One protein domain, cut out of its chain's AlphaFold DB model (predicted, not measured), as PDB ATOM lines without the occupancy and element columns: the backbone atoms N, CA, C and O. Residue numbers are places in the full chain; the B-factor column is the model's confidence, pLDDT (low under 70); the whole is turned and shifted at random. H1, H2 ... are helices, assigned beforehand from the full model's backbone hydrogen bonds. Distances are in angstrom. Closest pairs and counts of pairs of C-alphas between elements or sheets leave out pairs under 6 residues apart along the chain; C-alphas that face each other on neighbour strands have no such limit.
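Overview. This is residues 182 to 282 of the 282 residues of the protein "Hypothetical protein" of Lotharella oceanica (UniProt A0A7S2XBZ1). Long helix H6 makes most of the long axis; H4 and H5 pack on its first half, and H1, H2 and H3 group together. The printed part has 101 residues with six named helices, H1 to H6, and no named strand: all helix. It is compact, radius of gyration of the C-alphas 13.3 A, spans 38 by 28 by 23 A.

Along the chain. H1, residues 182 to 193, begins at C-alpha 182 (579.557, 590.555, 472.698). H2 is residues 197 to 208, H3 217 to 227, H4 231 to 236 and H5 239 to 248. H6, residues 258 to 280, 33.4 A long, ends at C-alpha 280 (560.014, 588.442, 480.672).

Arrangement. H2 touches H3, closest C-alphas Val 197 and Lys 217, 5.5 A, at a shallow tilt of 21 degrees. H2 and H5 touch only at their ends, closest C-alphas Leu 208 and Arg 245, 5.9 A. In the six helices every O i to N i+4 pair is within hydrogen-bond range.

Size, cuts and confidence. The printed part has no cut and no long link; its mean pLDDT is 72.9, with 35 residues under 70.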
ATOM      1  N   LEU A 182     579.630 592.016 472.560       55.28
ATOM      2  CA  LEU A 182     579.557 590.555 472.698       55.28
ATOM      3  C   LEU A 182     578.646 590.131 473.862       55.28
ATOM      4  O   LEU A 182     577.772 589.285 473.683       55.28
ATOM      5  N   SER A 183     578.771 590.773 475.027       57.84
ATOM      6  CA  SER A 183     577.920 590.476 476.191       57.84
ATOM      7  C   SER A 183     576.444 590.829 475.934       57.84
ATOM      8  O   SER A 183     575.530 590.090 476.313       57.84
ATOM      9  N   ARG A 184     576.195 591.912 475.183       61.31
ATOM     10  CA  ARG A 184     574.867 592.293 474.683       61.31
ATOM     11  C   ARG A 184     574.293 591.237 473.729       61.31
ATOM     12  O   ARG A 184     573.138 590.844 473.891       61.31
ATOM     13  N   GLN A 185     575.078 590.736 472.775       61.62
ATOM     14  CA  GLN A 185     574.649 589.681 471.844       61.62
ATOM     15  C   GLN A 185     574.358 588.344 472.542       61.62
ATOM     16  O   GLN A 185     573.398 587.656 472.181       61.62
ATOM     17  N   GLU A 186     575.122 587.989 473.573       63.28
ATOM     18  CA  GLU A 186     574.883 586.792 474.386       63.28
ATOM     19  C   GLU A 186     573.599 586.898 475.215       63.28
ATOM     20  O   GLU A 186     572.797 585.959 475.224       63.28
ATOM     21  N   ALA A 187     573.351 588.049 475.851       63.69
ATOM     22  CA  ALA A 187     572.121 588.302 476.604       63.69
ATOM     23  C   ALA A 187     570.881 588.223 475.700       63.69
ATOM     24  O   ALA A 187     569.907 587.540 476.027       63.69
ATOM     25  N   ILE A 188     570.959 588.841 474.519       63.53
ATOM     26  CA  ILE A 188     569.917 588.776 473.494       63.53
ATOM     27  C   ILE A 188     569.687 587.323 473.059       63.53
ATOM     28  O   ILE A 188     568.560 586.835 473.087       63.53
ATOM     29  N   THR A 189     570.743 586.588 472.709       66.31
ATOM     30  CA  THR A 189     570.621 585.197 472.245       66.31
ATOM     31  C   THR A 189     570.043 584.285 473.332       66.31
ATOM     32  O   THR A 189     569.217 583.421 473.035       66.31
ATOM     33  N   SER A 190     570.431 584.489 474.594       68.25
ATOM     34  CA  SER A 190     569.936 583.738 475.753       68.25
ATOM     35  C   SER A 190     568.439 583.959 475.990       68.25
ATOM     36  O   SER A 190     567.685 582.992 476.094       68.25
ATOM     37  N   MET A 191     567.981 585.216 475.968       66.62
ATOM     38  CA  MET A 191     566.558 585.550 476.105       66.62
ATOM     39  C   MET A 191     565.698 584.900 475.014       66.62
ATOM     40  O   MET A 191     564.588 584.438 475.272       66.62
ATOM     41  N   MET A 192     566.207 584.846 473.783       66.00
ATOM     42  CA  MET A 192     565.419 584.424 472.625       66.00
ATOM     43  C   MET A 192     565.311 582.894 472.496       66.00
ATOM     44  O   MET A 192     564.341 582.399 471.917       66.00
ATOM     45  N   ARG A 193     566.230 582.118 473.101       71.25
ATOM     46  CA  ARG A 193     566.121 580.643 473.160       71.25
ATOM     47  C   ARG A 193     564.830 580.176 473.831       71.25
ATOM     48  O   ARG A 193     564.302 579.132 473.440       71.25
ATOM     49  N   ASN A 194     564.306 580.954 474.776       73.50
ATOM     50  CA  ASN A 194     563.127 580.596 475.565       73.50
ATOM     51  C   ASN A 194     561.793 580.956 474.889       73.50
ATOM     52  O   ASN A 194     560.740 580.609 475.408       73.50
ATOM     53  N   LEU A 195     561.818 581.602 473.719       76.31
ATOM     54  CA  LEU A 195     560.609 581.970 472.980       76.31
ATOM     55  C   LEU A 195     560.098 580.832 472.099       76.31
ATOM     56  O   LEU A 195     560.870 580.021 471.566       76.31
ATOM     57  N   SER A 196     558.785 580.800 471.892       83.31
ATOM     58  CA  SER A 196     558.162 579.966 470.867       83.31
ATOM     59  C   SER A 196     558.519 580.459 469.459       83.31
ATOM     60  O   SER A 196     558.881 581.617 469.244       83.31
ATOM     61  N   VAL A 197     558.386 579.577 468.464       82.44
ATOM     62  CA  VAL A 197     558.576 579.922 467.042       82.44
ATOM     63  C   VAL A 197     557.651 581.063 466.620       82.44
ATOM     64  O   VAL A 197     558.063 581.941 465.869       82.44
ATOM     65  N   TYR A 198     556.417 581.073 467.128       81.12
ATOM     66  CA  TYR A 198     555.431 582.106 466.826       81.12
ATOM     67  C   TYR A 198     555.876 583.484 467.339       81.12
ATOM     68  O   TYR A 198     555.936 584.437 466.564       81.12
ATOM     69  N   GLU A 199     556.272 583.571 468.612       79.88
ATOM     70  CA  GLU A 199     556.744 584.820 469.225       79.88
ATOM     71  C   GLU A 199     558.035 585.320 468.573       79.88
ATOM     72  O   GLU A 199     558.213 586.517 468.350       79.88
ATOM     73  N   LEU A 200     558.941 584.402 468.234       78.81
ATOM     74  CA  LEU A 200     560.186 584.722 467.550       78.81
ATOM     75  C   LEU A 200     559.920 585.290 466.145       78.81
ATOM     76  O   LEU A 200     560.531 586.283 465.751       78.81
ATOM     77  N   ARG A 201     558.962 584.711 465.415       83.50
ATOM     78  CA  ARG A 201     558.547 585.163 464.080       83.50
ATOM     79  C   ARG A 201     557.909 586.545 464.109       83.50
ATOM     80  O   ARG A 201     558.224 587.377 463.260       83.50
ATOM     81  N   GLU A 202     557.047 586.807 465.086       80.81
ATOM     82  CA  GLU A 202     556.440 588.127 465.282       80.81
ATOM     83  C   GLU A 202     557.515 589.192 465.546       80.81
ATOM     84  O   GLU A 202     557.522 590.250 464.914       80.81
ATOM     85  N   ARG A 203     558.500 588.874 466.394       76.94
ATOM     86  CA  ARG A 203     559.611 589.779 466.729       76.94
ATOM     87  C   ARG A 203     560.544 590.051 465.550       76.94
ATOM     88  O   ARG A 203     560.895 591.205 465.314       76.94
ATOM     89  N   VAL A 204     560.908 589.025 464.778       79.88
ATOM     90  CA  VAL A 204     561.690 589.186 463.537       79.88
ATOM     91  C   VAL A 204     560.934 590.054 462.531       79.88
ATOM     92  O   VAL A 204     561.524 590.941 461.913       79.88
ATOM     93  N   SER A 205     559.622 589.848 462.411       80.69
ATOM     94  CA  SER A 205     558.789 590.601 461.473       80.69
ATOM     95  C   SER A 205     558.688 592.082 461.851       80.69
ATOM     96  O   SER A 205     558.738 592.944 460.975       80.69
ATOM     97  N   LEU A 206     558.629 592.396 463.150       75.50
ATOM     98  CA  LEU A 206     558.653 593.774 463.653       75.50
ATOM     99  C   LEU A 206     560.003 594.472 463.422       75.50
ATOM    100  O   LEU A 206     560.020 595.634 463.019       75.50
ATOM    101  N   LEU A 207     561.122 593.781 463.659       70.69
ATOM    102  CA  LEU A 207     562.472 594.345 463.517       70.69
ATOM    103  C   LEU A 207     562.884 594.558 462.059       70.69
ATOM    104  O   LEU A 207     563.492 595.574 461.721       70.69
ATOM    105  N   LEU A 208     562.573 593.592 461.195       70.75
ATOM    106  CA  LEU A 208     562.958 593.633 459.786       70.75
ATOM    107  C   LEU A 208     561.903 594.301 458.899       70.75
ATOM    108  O   LEU A 208     562.213 594.667 457.768       70.75
ATOM    109  N   GLY A 209     560.672 594.472 459.391       67.06
ATOM    110  CA  GLY A 209     559.561 595.001 458.599       67.06
ATOM    111  C   GLY A 209     559.124 594.067 457.468       67.06
ATOM    112  O   GLY A 209     558.589 594.537 456.464       67.06
ATOM    113  N   VAL A 210     559.376 592.760 457.602       71.00
ATOM    114  CA  VAL A 210     559.037 591.727 456.612       71.00
ATOM    115  C   VAL A 210     558.132 590.695 457.269       71.00
ATOM    116  O   VAL A 210     558.484 590.152 458.311       71.00
ATOM    117  N   ASP A 211     556.989 590.390 456.654       69.88
ATOM    118  CA  ASP A 211     556.149 589.265 457.075       69.88
ATOM    119  C   ASP A 211     556.843 587.954 456.676       69.88
ATOM    120  O   ASP A 211     556.966 587.624 455.492       69.88
ATOM    121  N   THR A 212     557.385 587.240 457.664       73.75
ATOM    122  CA  THR A 212     558.102 585.984 457.428       73.75
ATOM    123  C   THR A 212     557.180 584.794 457.699       73.75
ATOM    124  O   THR A 212     556.611 584.658 458.777       73.75
ATOM    125  N   LYS A 213     557.064 583.866 456.737       83.12
ATOM    126  CA  LYS A 213     556.353 582.578 456.917       83.12
ATOM    127  C   LYS A 213     557.246 581.467 457.486       83.12
ATOM    128  O   LYS A 213     556.860 580.301 457.485       83.12
ATOM    129  N   ILE A 214     558.443 581.824 457.942       84.75
ATOM    130  CA  ILE A 214     559.474 580.887 458.391       84.75
ATOM    131  C   ILE A 214     558.994 580.188 459.668       84.75
ATOM    132  O   ILE A 214     558.490 580.834 460.586       84.75
ATOM    133  N   GLN A 215     559.126 578.862 459.698       84.62
ATOM    134  CA  GLN A 215     558.766 578.017 460.846       84.62
ATOM    135  C   GLN A 215     559.996 577.451 461.568       84.62
ATOM    136  O   GLN A 215     559.880 576.914 462.666       84.62
ATOM    137  N   ASP A 216     561.179 577.580 460.968       84.44
ATOM    138  CA  ASP A 216     562.418 577.102 461.560       84.44
ATOM    139  C   ASP A 216     562.919 578.086 462.628       84.44
ATOM    140  O   ASP A 216     563.247 579.244 462.341       84.44
ATOM    141  N   LYS A 217     562.982 577.612 463.879       82.50
ATOM    142  CA  LYS A 217     563.437 578.401 465.031       82.50
ATOM    143  C   LYS A 217     564.881 578.876 464.867       82.50
ATOM    144  O   LYS A 217     565.193 579.997 465.255       82.50
ATOM    145  N   SER A 218     565.758 578.048 464.305       78.50
ATOM    146  CA  SER A 218     567.176 578.376 464.132       78.50
ATOM    147  C   SER A 218     567.375 579.481 463.092       78.50
ATOM    148  O   SER A 218     568.130 580.422 463.330       78.50
ATOM    149  N   VAL A 219     566.610 579.437 461.997       79.38
ATOM    150  CA  VAL A 219     566.630 580.471 460.951       79.38
ATOM    151  C   VAL A 219     566.116 581.798 461.497       79.38
ATOM    152  O   VAL A 219     566.737 582.837 461.291       79.38
ATOM    153  N   LEU A 220     565.018 581.775 462.254       79.12
ATOM    154  CA  LEU A 220     564.481 582.978 462.886       79.12
ATOM    155  C   LEU A 220     565.447 583.576 463.926       79.12
ATOM    156  O   LEU A 220     565.577 584.797 463.999       79.12
ATOM    157  N   MET A 221     566.165 582.742 464.689       74.75
ATOM    158  CA  MET A 221     567.208 583.197 465.618       74.75
ATOM    159  C   MET A 221     568.362 583.883 464.878       74.75
ATOM    160  O   MET A 221     568.815 584.942 465.309       74.75
ATOM    161  N   ALA A 222     568.805 583.322 463.750       73.88
ATOM    162  CA  ALA A 222     569.858 583.912 462.927       73.88
ATOM    163  C   ALA A 222     569.418 585.246 462.301       73.88
ATOM    164  O   ALA A 222     570.148 586.233 462.375       73.88
ATOM    165  N   MET A 223     568.197 585.310 461.758       74.44
ATOM    166  CA  MET A 223     567.629 586.546 461.206       74.44
ATOM    167  C   MET A 223     567.483 587.640 462.260       74.44
ATOM    168  O   MET A 223     567.736 588.808 461.984       74.44
ATOM    169  N   PHE A 224     567.080 587.272 463.474       75.50
ATOM    170  CA  PHE A 224     566.982 588.205 464.586       75.50
ATOM    171  C   PHE A 224     568.359 588.714 465.031       75.50
ATOM    172  O   PHE A 224     568.518 589.908 465.279       75.50
ATOM    173  N   ALA A 225     569.352 587.824 465.128       71.81
ATOM    174  CA  ALA A 225     570.720 588.183 465.491       71.81
ATOM    175  C   ALA A 225     571.348 589.140 464.464       71.81
ATOM    176  O   ALA A 225     571.999 590.106 464.852       71.81
ATOM    177  N   ASP A 226     571.086 588.923 463.174       71.69
ATOM    178  CA  ASP A 226     571.496 589.826 462.095       71.69
ATOM    179  C   ASP A 226     570.750 591.174 462.151       71.69
ATOM    180  O   ASP A 226     571.345 592.246 462.026       71.69
ATOM    181  N   ALA A 227     569.443 591.147 462.442       68.62
ATOM    182  CA  ALA A 227     568.629 592.351 462.617       68.62
ATOM    183  C   ALA A 227     569.113 593.228 463.782       68.62
ATOM    184  O   ALA A 227     569.144 594.454 463.658       68.62
ATOM    185  N   CYS A 228     569.499 592.588 464.887       67.81
ATOM    186  CA  CYS A 228     570.027 593.219 466.095       67.81
ATOM    187  C   CYS A 228     571.549 593.411 466.064       67.81
ATOM    188  O   CYS A 228     572.122 593.803 467.084       67.81
ATOM    189  N   GLY A 229     572.194 593.094 464.933       64.44
ATOM    190  CA  GLY A 229     573.641 593.103 464.779       64.44
ATOM    191  C   GLY A 229     574.275 594.401 465.273       64.44
ATOM    192  O   GLY A 229     573.638 595.457 465.318       64.44
ATOM    193  N   GLY A 230     575.544 594.303 465.671       62.69
ATOM    194  CA  GLY A 230     576.311 595.439 466.178       62.69
ATOM    195  C   GLY A 230     576.320 596.630 465.216       62.69
ATOM    196  O   GLY A 230     575.944 596.513 464.045       62.69
ATOM    197  N   ILE A 231     576.796 597.787 465.682       58.91
ATOM    198  CA  ILE A 231     576.812 599.035 464.887       58.91
ATOM    199  C   ILE A 231     577.472 598.821 463.508       58.91
ATOM    200  O   ILE A 231     577.062 599.423 462.516       58.91
ATOM    201  N   ASN A 232     578.432 597.897 463.407       61.81
ATOM    202  CA  ASN A 232     579.103 597.534 462.157       61.81
ATOM    203  C   ASN A 232     578.194 596.838 461.124       61.81
ATOM    204  O   ASN A 232     578.316 597.120 459.933       61.81
ATOM    205  N   THR A 233     577.250 595.993 461.550       68.25
ATOM    206  CA  THR A 233     576.255 595.373 460.653       68.25
ATOM    207  C   THR A 233     575.234 596.406 460.183       68.25
ATOM    208  O   THR A 233     574.826 596.404 459.030       68.25
ATOM    209  N   LEU A 234     574.865 597.368 461.033       69.94
ATOM    210  CA  LEU A 234     573.996 598.475 460.617       69.94
ATOM    211  C   LEU A 234     574.691 599.408 459.614       69.94
ATOM    212  O   LEU A 234     574.048 599.921 458.698       69.94
ATOM    213  N   ARG A 235     576.011 599.590 459.741       76.44
ATOM    214  CA  ARG A 235     576.823 600.371 458.795       76.44
ATOM    215  C   ARG A 235     576.935 599.733 457.409       76.44
ATOM    216  O   ARG A 235     577.196 600.468 456.462       76.44
ATOM    217  N   SER A 236     576.725 598.425 457.245       76.19
ATOM    218  CA  SER A 236     576.725 597.791 455.915       76.19
ATOM    219  C   SER A 236     575.406 597.986 455.154       76.19
ATOM    220  O   SER A 236     575.381 597.828 453.934       76.19
ATOM    221  N   LEU A 237     574.336 598.409 455.837       78.12
ATOM    222  CA  LEU A 237     573.021 598.648 455.242       78.12
ATOM    223  C   LEU A 237     572.950 599.981 454.483       78.12
ATOM    224  O   LEU A 237     573.636 600.967 454.792       78.12
ATOM    225  N   SER A 238     572.062 600.024 453.492       83.81
ATOM    226  CA  SER A 238     571.712 601.228 452.745       83.81
ATOM    227  C   SER A 238     570.807 602.165 453.556       83.81
ATOM    228  O   SER A 238     570.029 601.748 454.415       83.81
ATOM    229  N   VAL A 239     570.824 603.461 453.223       83.88
ATOM    230  CA  VAL A 239     569.933 604.475 453.830       83.88
ATOM    231  C   VAL A 239     568.452 604.093 453.689       83.88
ATOM    232  O   VAL A 239     567.649 604.381 454.576       83.88
ATOM    233  N   ARG A 240     568.076 603.429 452.586       83.12
ATOM    234  CA  ARG A 240     566.703 602.964 452.352       83.12
ATOM    235  C   ARG A 240     566.310 601.861 453.335       83.12
ATOM    236  O   ARG A 240     565.208 601.916 453.876       83.12
ATOM    237  N   GLU A 241     567.203 600.909 453.589       81.44
ATOM    238  CA  GLU A 241     566.987 599.820 454.550       81.44
ATOM    239  C   GLU A 241     566.933 600.344 455.989       81.44
ATOM    240  O   GLU A 241     566.021 599.988 456.732       81.44
ATOM    241  N   LEU A 242     567.828 601.267 456.360       81.56
ATOM    242  CA  LEU A 242     567.826 601.904 457.684       81.56
ATOM    243  C   LEU A 242     566.510 602.656 457.955       81.56
ATOM    244  O   LEU A 242     565.892 602.488 459.007       81.56
ATOM    245  N   LYS A 243     566.026 603.436 456.978       84.12
ATOM    246  CA  LYS A 243     564.737 604.141 457.082       84.12
ATOM    247  C   LYS A 243     563.551 603.181 457.161       84.12
ATOM    248  O   LYS A 243     562.635 603.430 457.942       84.12
ATOM    249  N   ALA A 244     563.563 602.096 456.385       82.31
ATOM    250  CA  ALA A 244     562.513 601.080 456.431       82.31
ATOM    251  C   ALA A 244     562.428 600.417 457.816       82.31
ATOM    252  O   ALA A 244     561.330 600.296 458.360       82.31
ATOM    253  N   ARG A 245     563.576 600.091 458.431       80.94
ATOM    254  CA  ARG A 245     563.640 599.540 459.796       80.94
ATOM    255  C   ARG A 245     563.073 600.508 460.843       80.94
ATOM    256  O   ARG A 245     562.274 600.097 461.679       80.94
ATOM    257  N   LEU A 246     563.401 601.803 460.777       81.44
ATOM    258  CA  LEU A 246     562.837 602.810 461.697       81.44
ATOM    259  C   LEU A 246     561.313 602.944 461.566       81.44
ATOM    260  O   LEU A 246     560.613 603.052 462.574       81.44
ATOM    261  N   VAL A 247     560.792 602.904 460.336       82.62
ATOM    262  CA  VAL A 247     559.344 602.937 460.076       82.62
ATOM    263  C   VAL A 247     558.661 601.683 460.625       82.62
ATOM    264  O   VAL A 247     557.630 601.809 461.288       82.62
ATOM    265  N   ALA A 248     559.241 600.498 460.412       77.38
ATOM    266  CA  ALA A 248     558.718 599.234 460.933       77.38
ATOM    267  C   ALA A 248     558.651 599.228 462.470       77.38
ATOM    268  O   ALA A 248     557.620 598.885 463.049       77.38
ATOM    269  N   MET A 249     559.696 599.739 463.132       76.94
ATOM    270  CA  MET A 249     559.738 599.916 464.589       76.94
ATOM    271  C   MET A 249     558.859 601.072 465.105       76.94
ATOM    272  O   MET A 249     558.795 601.299 466.313       76.94
ATOM    273  N   LYS A 250     558.170 601.807 464.218       81.19
ATOM    274  CA  LYS A 250     557.340 602.987 464.534       81.19
ATOM    275  C   LYS A 250     558.111 604.106 465.248       81.19
ATOM    276  O   LYS A 250     557.538 604.872 466.027       81.19
ATOM    277  N   VAL A 251     559.404 604.230 464.963       76.88
ATOM    278  CA  VAL A 251     560.281 605.250 465.542       76.88
ATOM    279  C   VAL A 251     560.218 606.510 464.690       76.88
ATOM    280  O   VAL A 251     560.459 606.484 463.484       76.88
ATOM    281  N   LYS A 252     559.898 607.642 465.319       76.94
ATOM    282  CA  LYS A 252     559.989 608.948 464.660       76.94
ATOM    283  C   LYS A 252     561.452 609.369 464.605       76.94
ATOM    284  O   LYS A 252     562.104 609.433 465.641       76.94
ATOM    285  N   TYR A 253     561.938 609.701 463.416       77.44
ATOM    286  CA  TYR A 253     563.291 610.201 463.205       77.44
ATOM    287  C   TYR A 253     563.252 611.479 462.364       77.44
ATOM    288  O   TYR A 253     562.438 611.600 461.451       77.44
ATOM    289  N   ASN A 254     564.151 612.414 462.676       71.12
ATOM    290  CA  ASN A 254     564.401 613.624 461.882       71.12
ATOM    291  C   ASN A 254     565.803 613.604 461.234       71.12
ATOM    292  O   ASN A 254     566.229 614.603 460.664       71.12
ATOM    293  N   ALA A 255     566.510 612.476 461.341       72.50
ATOM    294  CA  ALA A 255     567.864 612.285 460.836       72.50
ATOM    295  C   ALA A 255     567.915 612.322 459.300       72.50
ATOM    296  O   ALA A 255     567.136 611.641 458.621       72.50
ATOM    297  N   VAL A 256     568.850 613.107 458.765       65.31
ATOM    298  CA  VAL A 256     569.114 613.229 457.321       65.31
ATOM    299  C   VAL A 256     570.380 612.464 456.938       65.31
ATOM    300  O   VAL A 256     570.432 611.878 455.854       65.31
ATOM    301  N   GLU A 257     571.363 612.420 457.838       75.69
ATOM    302  CA  GLU A 257     572.656 611.780 457.615       75.69
ATOM    303  C   GLU A 257     572.627 610.277 457.914       75.69
ATOM    304  O   GLU A 257     571.814 609.772 458.694       75.69
ATOM    305  N   ARG A 258     573.514 609.532 457.247       78.50
ATOM    306  CA  ARG A 258     573.574 608.067 457.350       78.50
ATOM    307  C   ARG A 258     573.950 607.609 458.757       78.50
ATOM    308  O   ARG A 258     573.335 606.668 459.251       78.50
ATOM    309  N   ASP A 259     574.919 608.262 459.389       73.00
ATOM    310  CA  ASP A 259     575.415 607.857 460.707       73.00
ATOM    311  C   ASP A 259     574.370 608.105 461.804       73.00
ATOM    312  O   ASP A 259     574.155 607.239 462.653       73.00
ATOM    313  N   ASP A 260     573.610 609.197 461.703       73.56
ATOM    314  CA  ASP A 260     572.456 609.456 462.570       73.56
ATOM    315  C   ASP A 260     571.364 608.387 462.420       73.56
ATOM    316  O   ASP A 260     570.733 607.989 463.400       73.56
ATOM    317  N   LEU A 261     571.126 607.895 461.196       75.69
ATOM    318  CA  LEU A 261     570.168 606.813 460.945       75.69
ATOM    319  C   LEU A 261     570.654 605.480 461.521       75.69
ATOM    320  O   LEU A 261     569.851 604.746 462.096       75.69
ATOM    321  N   VAL A 262     571.949 605.176 461.398       75.19
ATOM    322  CA  VAL A 262     572.566 603.997 462.025       75.19
ATOM    323  C   VAL A 262     572.398 604.062 463.543       75.19
ATOM    324  O   VAL A 262     571.918 603.099 464.144       75.19
ATOM    325  N   GLN A 263     572.711 605.207 464.154       74.12
ATOM    326  CA  GLN A 263     572.597 605.391 465.598       74.12
ATOM    327  C   GLN A 263     571.138 605.334 466.071       74.12
ATOM    328  O   GLN A 263     570.840 604.706 467.085       74.12
ATOM    329  N   ALA A 264     570.207 605.929 465.321       75.50
ATOM    330  CA  ALA A 264     568.781 605.873 465.631       75.50
ATOM    331  C   ALA A 264     568.233 604.439 465.582       75.50
ATOM    332  O   ALA A 264     567.448 604.058 466.452       75.50
ATOM    333  N   VAL A 265     568.647 603.636 464.592       75.69
ATOM    334  CA  VAL A 265     568.273 602.215 464.509       75.69
ATOM    335  C   VAL A 265     568.862 601.442 465.686       75.69
ATOM    336  O   VAL A 265     568.130 600.692 466.324       75.69
ATOM    337  N   ALA A 266     570.138 601.657 466.020       72.75
ATOM    338  CA  ALA A 266     570.793 600.986 467.144       72.75
ATOM    339  C   ALA A 266     570.072 601.258 468.477       72.75
ATOM    340  O   ALA A 266     569.689 600.319 469.172       72.75
ATOM    341  N   VAL A 267     569.792 602.531 468.778       71.50
ATOM    342  CA  VAL A 267     569.078 602.940 470.001       71.50
ATOM    343  C   VAL A 267     567.654 602.381 470.034       71.50
ATOM    344  O   VAL A 267     567.182 601.943 471.080       71.50
ATOM    345  N   ALA A 268     566.949 602.370 468.901       73.69
ATOM    346  CA  ALA A 268     565.604 601.803 468.825       73.69
ATOM    347  C   ALA A 268     565.588 600.298 469.120       73.69
ATOM    348  O   ALA A 268     564.744 599.828 469.887       73.69
ATOM    349  N   VAL A 269     566.540 599.564 468.542       73.06
ATOM    350  CA  VAL A 269     566.739 598.135 468.791       73.06
ATOM    351  C   VAL A 269     567.050 597.899 470.274       73.06
ATOM    352  O   VAL A 269     566.417 597.045 470.892       73.06
ATOM    353  N   ASP A 270     567.925 598.707 470.881       69.44
ATOM    354  CA  ASP A 270     568.239 598.635 472.317       69.44
ATOM    355  C   ASP A 270     567.026 598.838 473.220       69.44
ATOM    356  O   ASP A 270     566.801 598.065 474.152       69.44
ATOM    357  N   VAL A 271     566.210 599.854 472.932       69.44
ATOM    358  CA  VAL A 271     564.993 600.134 473.701       69.44
ATOM    359  C   VAL A 271     564.008 598.971 473.599       69.44
ATOM    360  O   VAL A 271     563.413 598.588 474.609       69.44
ATOM    361  N   GLN A 272     563.837 598.381 472.414       68.94
ATOM    362  CA  GLN A 272     562.961 597.221 472.240       68.94
ATOM    363  C   GLN A 272     563.474 596.009 473.019       68.94
ATOM    364  O   GLN A 272     562.702 595.406 473.764       68.94
ATOM    365  N   ILE A 273     564.775 595.716 472.945       66.81
ATOM    366  CA  ILE A 273     565.406 594.627 473.702       66.81
ATOM    367  C   ILE A 273     565.232 594.830 475.210       66.81
ATOM    368  O   ILE A 273     564.790 593.913 475.900       66.81
ATOM    369  N   ALA A 274     565.512 596.030 475.724       64.81
ATOM    370  CA  ALA A 274     565.356 596.346 477.142       64.81
ATOM    371  C   ALA A 274     563.890 596.244 477.601       64.81
ATOM    372  O   ALA A 274     563.597 595.731 478.686       64.81
ATOM    373  N   THR A 275     562.950 596.677 476.753       66.62
ATOM    374  CA  THR A 275     561.510 596.547 477.015       66.62
ATOM    375  C   THR A 275     561.097 595.077 477.073       66.62
ATOM    376  O   THR A 275     560.366 594.684 477.979       66.62
ATOM    377  N   TRP A 276     561.602 594.244 476.159       66.81
ATOM    378  CA  TRP A 276     561.330 592.805 476.146       66.81
ATOM    379  C   TRP A 276     561.935 592.085 477.350       66.81
ATOM    380  O   TRP A 276     561.261 591.254 477.956       66.81
ATOM    381  N   ALA A 277     563.169 592.424 477.735       62.28
ATOM    382  CA  ALA A 277     563.817 591.877 478.928       62.28
ATOM    383  C   ALA A 277     562.985 592.162 480.185       62.28
ATOM    384  O   ALA A 277     562.737 591.270 480.993       62.28
ATOM    385  N   SER A 278     562.460 593.385 480.282       63.69
ATOM    386  CA  SER A 278     561.607 593.828 481.389       63.69
ATOM    387  C   SER A 278     560.220 593.168 481.415       63.69
ATOM    388  O   SER A 278     559.570 593.165 482.458       63.69
ATOM    389  N   GLN A 279     559.731 592.659 480.278       63.22
ATOM    390  CA  GLN A 279     558.453 591.942 480.179       63.22
ATOM    391  C   GLN A 279     558.579 590.456 480.531       63.22
ATOM    392  O   GLN A 279     557.609 589.879 480.990       63.22
ATOM    393  N   GLN A 280     559.752 589.849 480.334       59.16
ATOM    394  CA  GLN A 280     560.014 588.442 480.672       59.16
ATOM    395  C   GLN A 280     560.312 588.213 482.161       59.16
ATOM    396  O   GLN A 280     560.201 587.091 482.638       59.16
ATOM    397  N   GLN A 281     560.719 589.258 482.889       54.69
ATOM    398  CA  GLN A 281     560.972 589.197 484.334       54.69
ATOM    399  C   GLN A 281     559.715 589.417 485.201       54.69
ATOM    400  O   GLN A 281     559.811 589.310 486.421       54.69
ATOM    401  N   ARG A 282     558.568 589.755 484.597       45.28
ATOM    402  CA  ARG A 282     557.267 589.884 485.274       45.28
ATOM    403  C   ARG A 282     556.420 588.650 485.025       45.28
ATOM    404  O   ARG A 282     555.661 588.300 485.951       45.28
TER     405      ARG A 282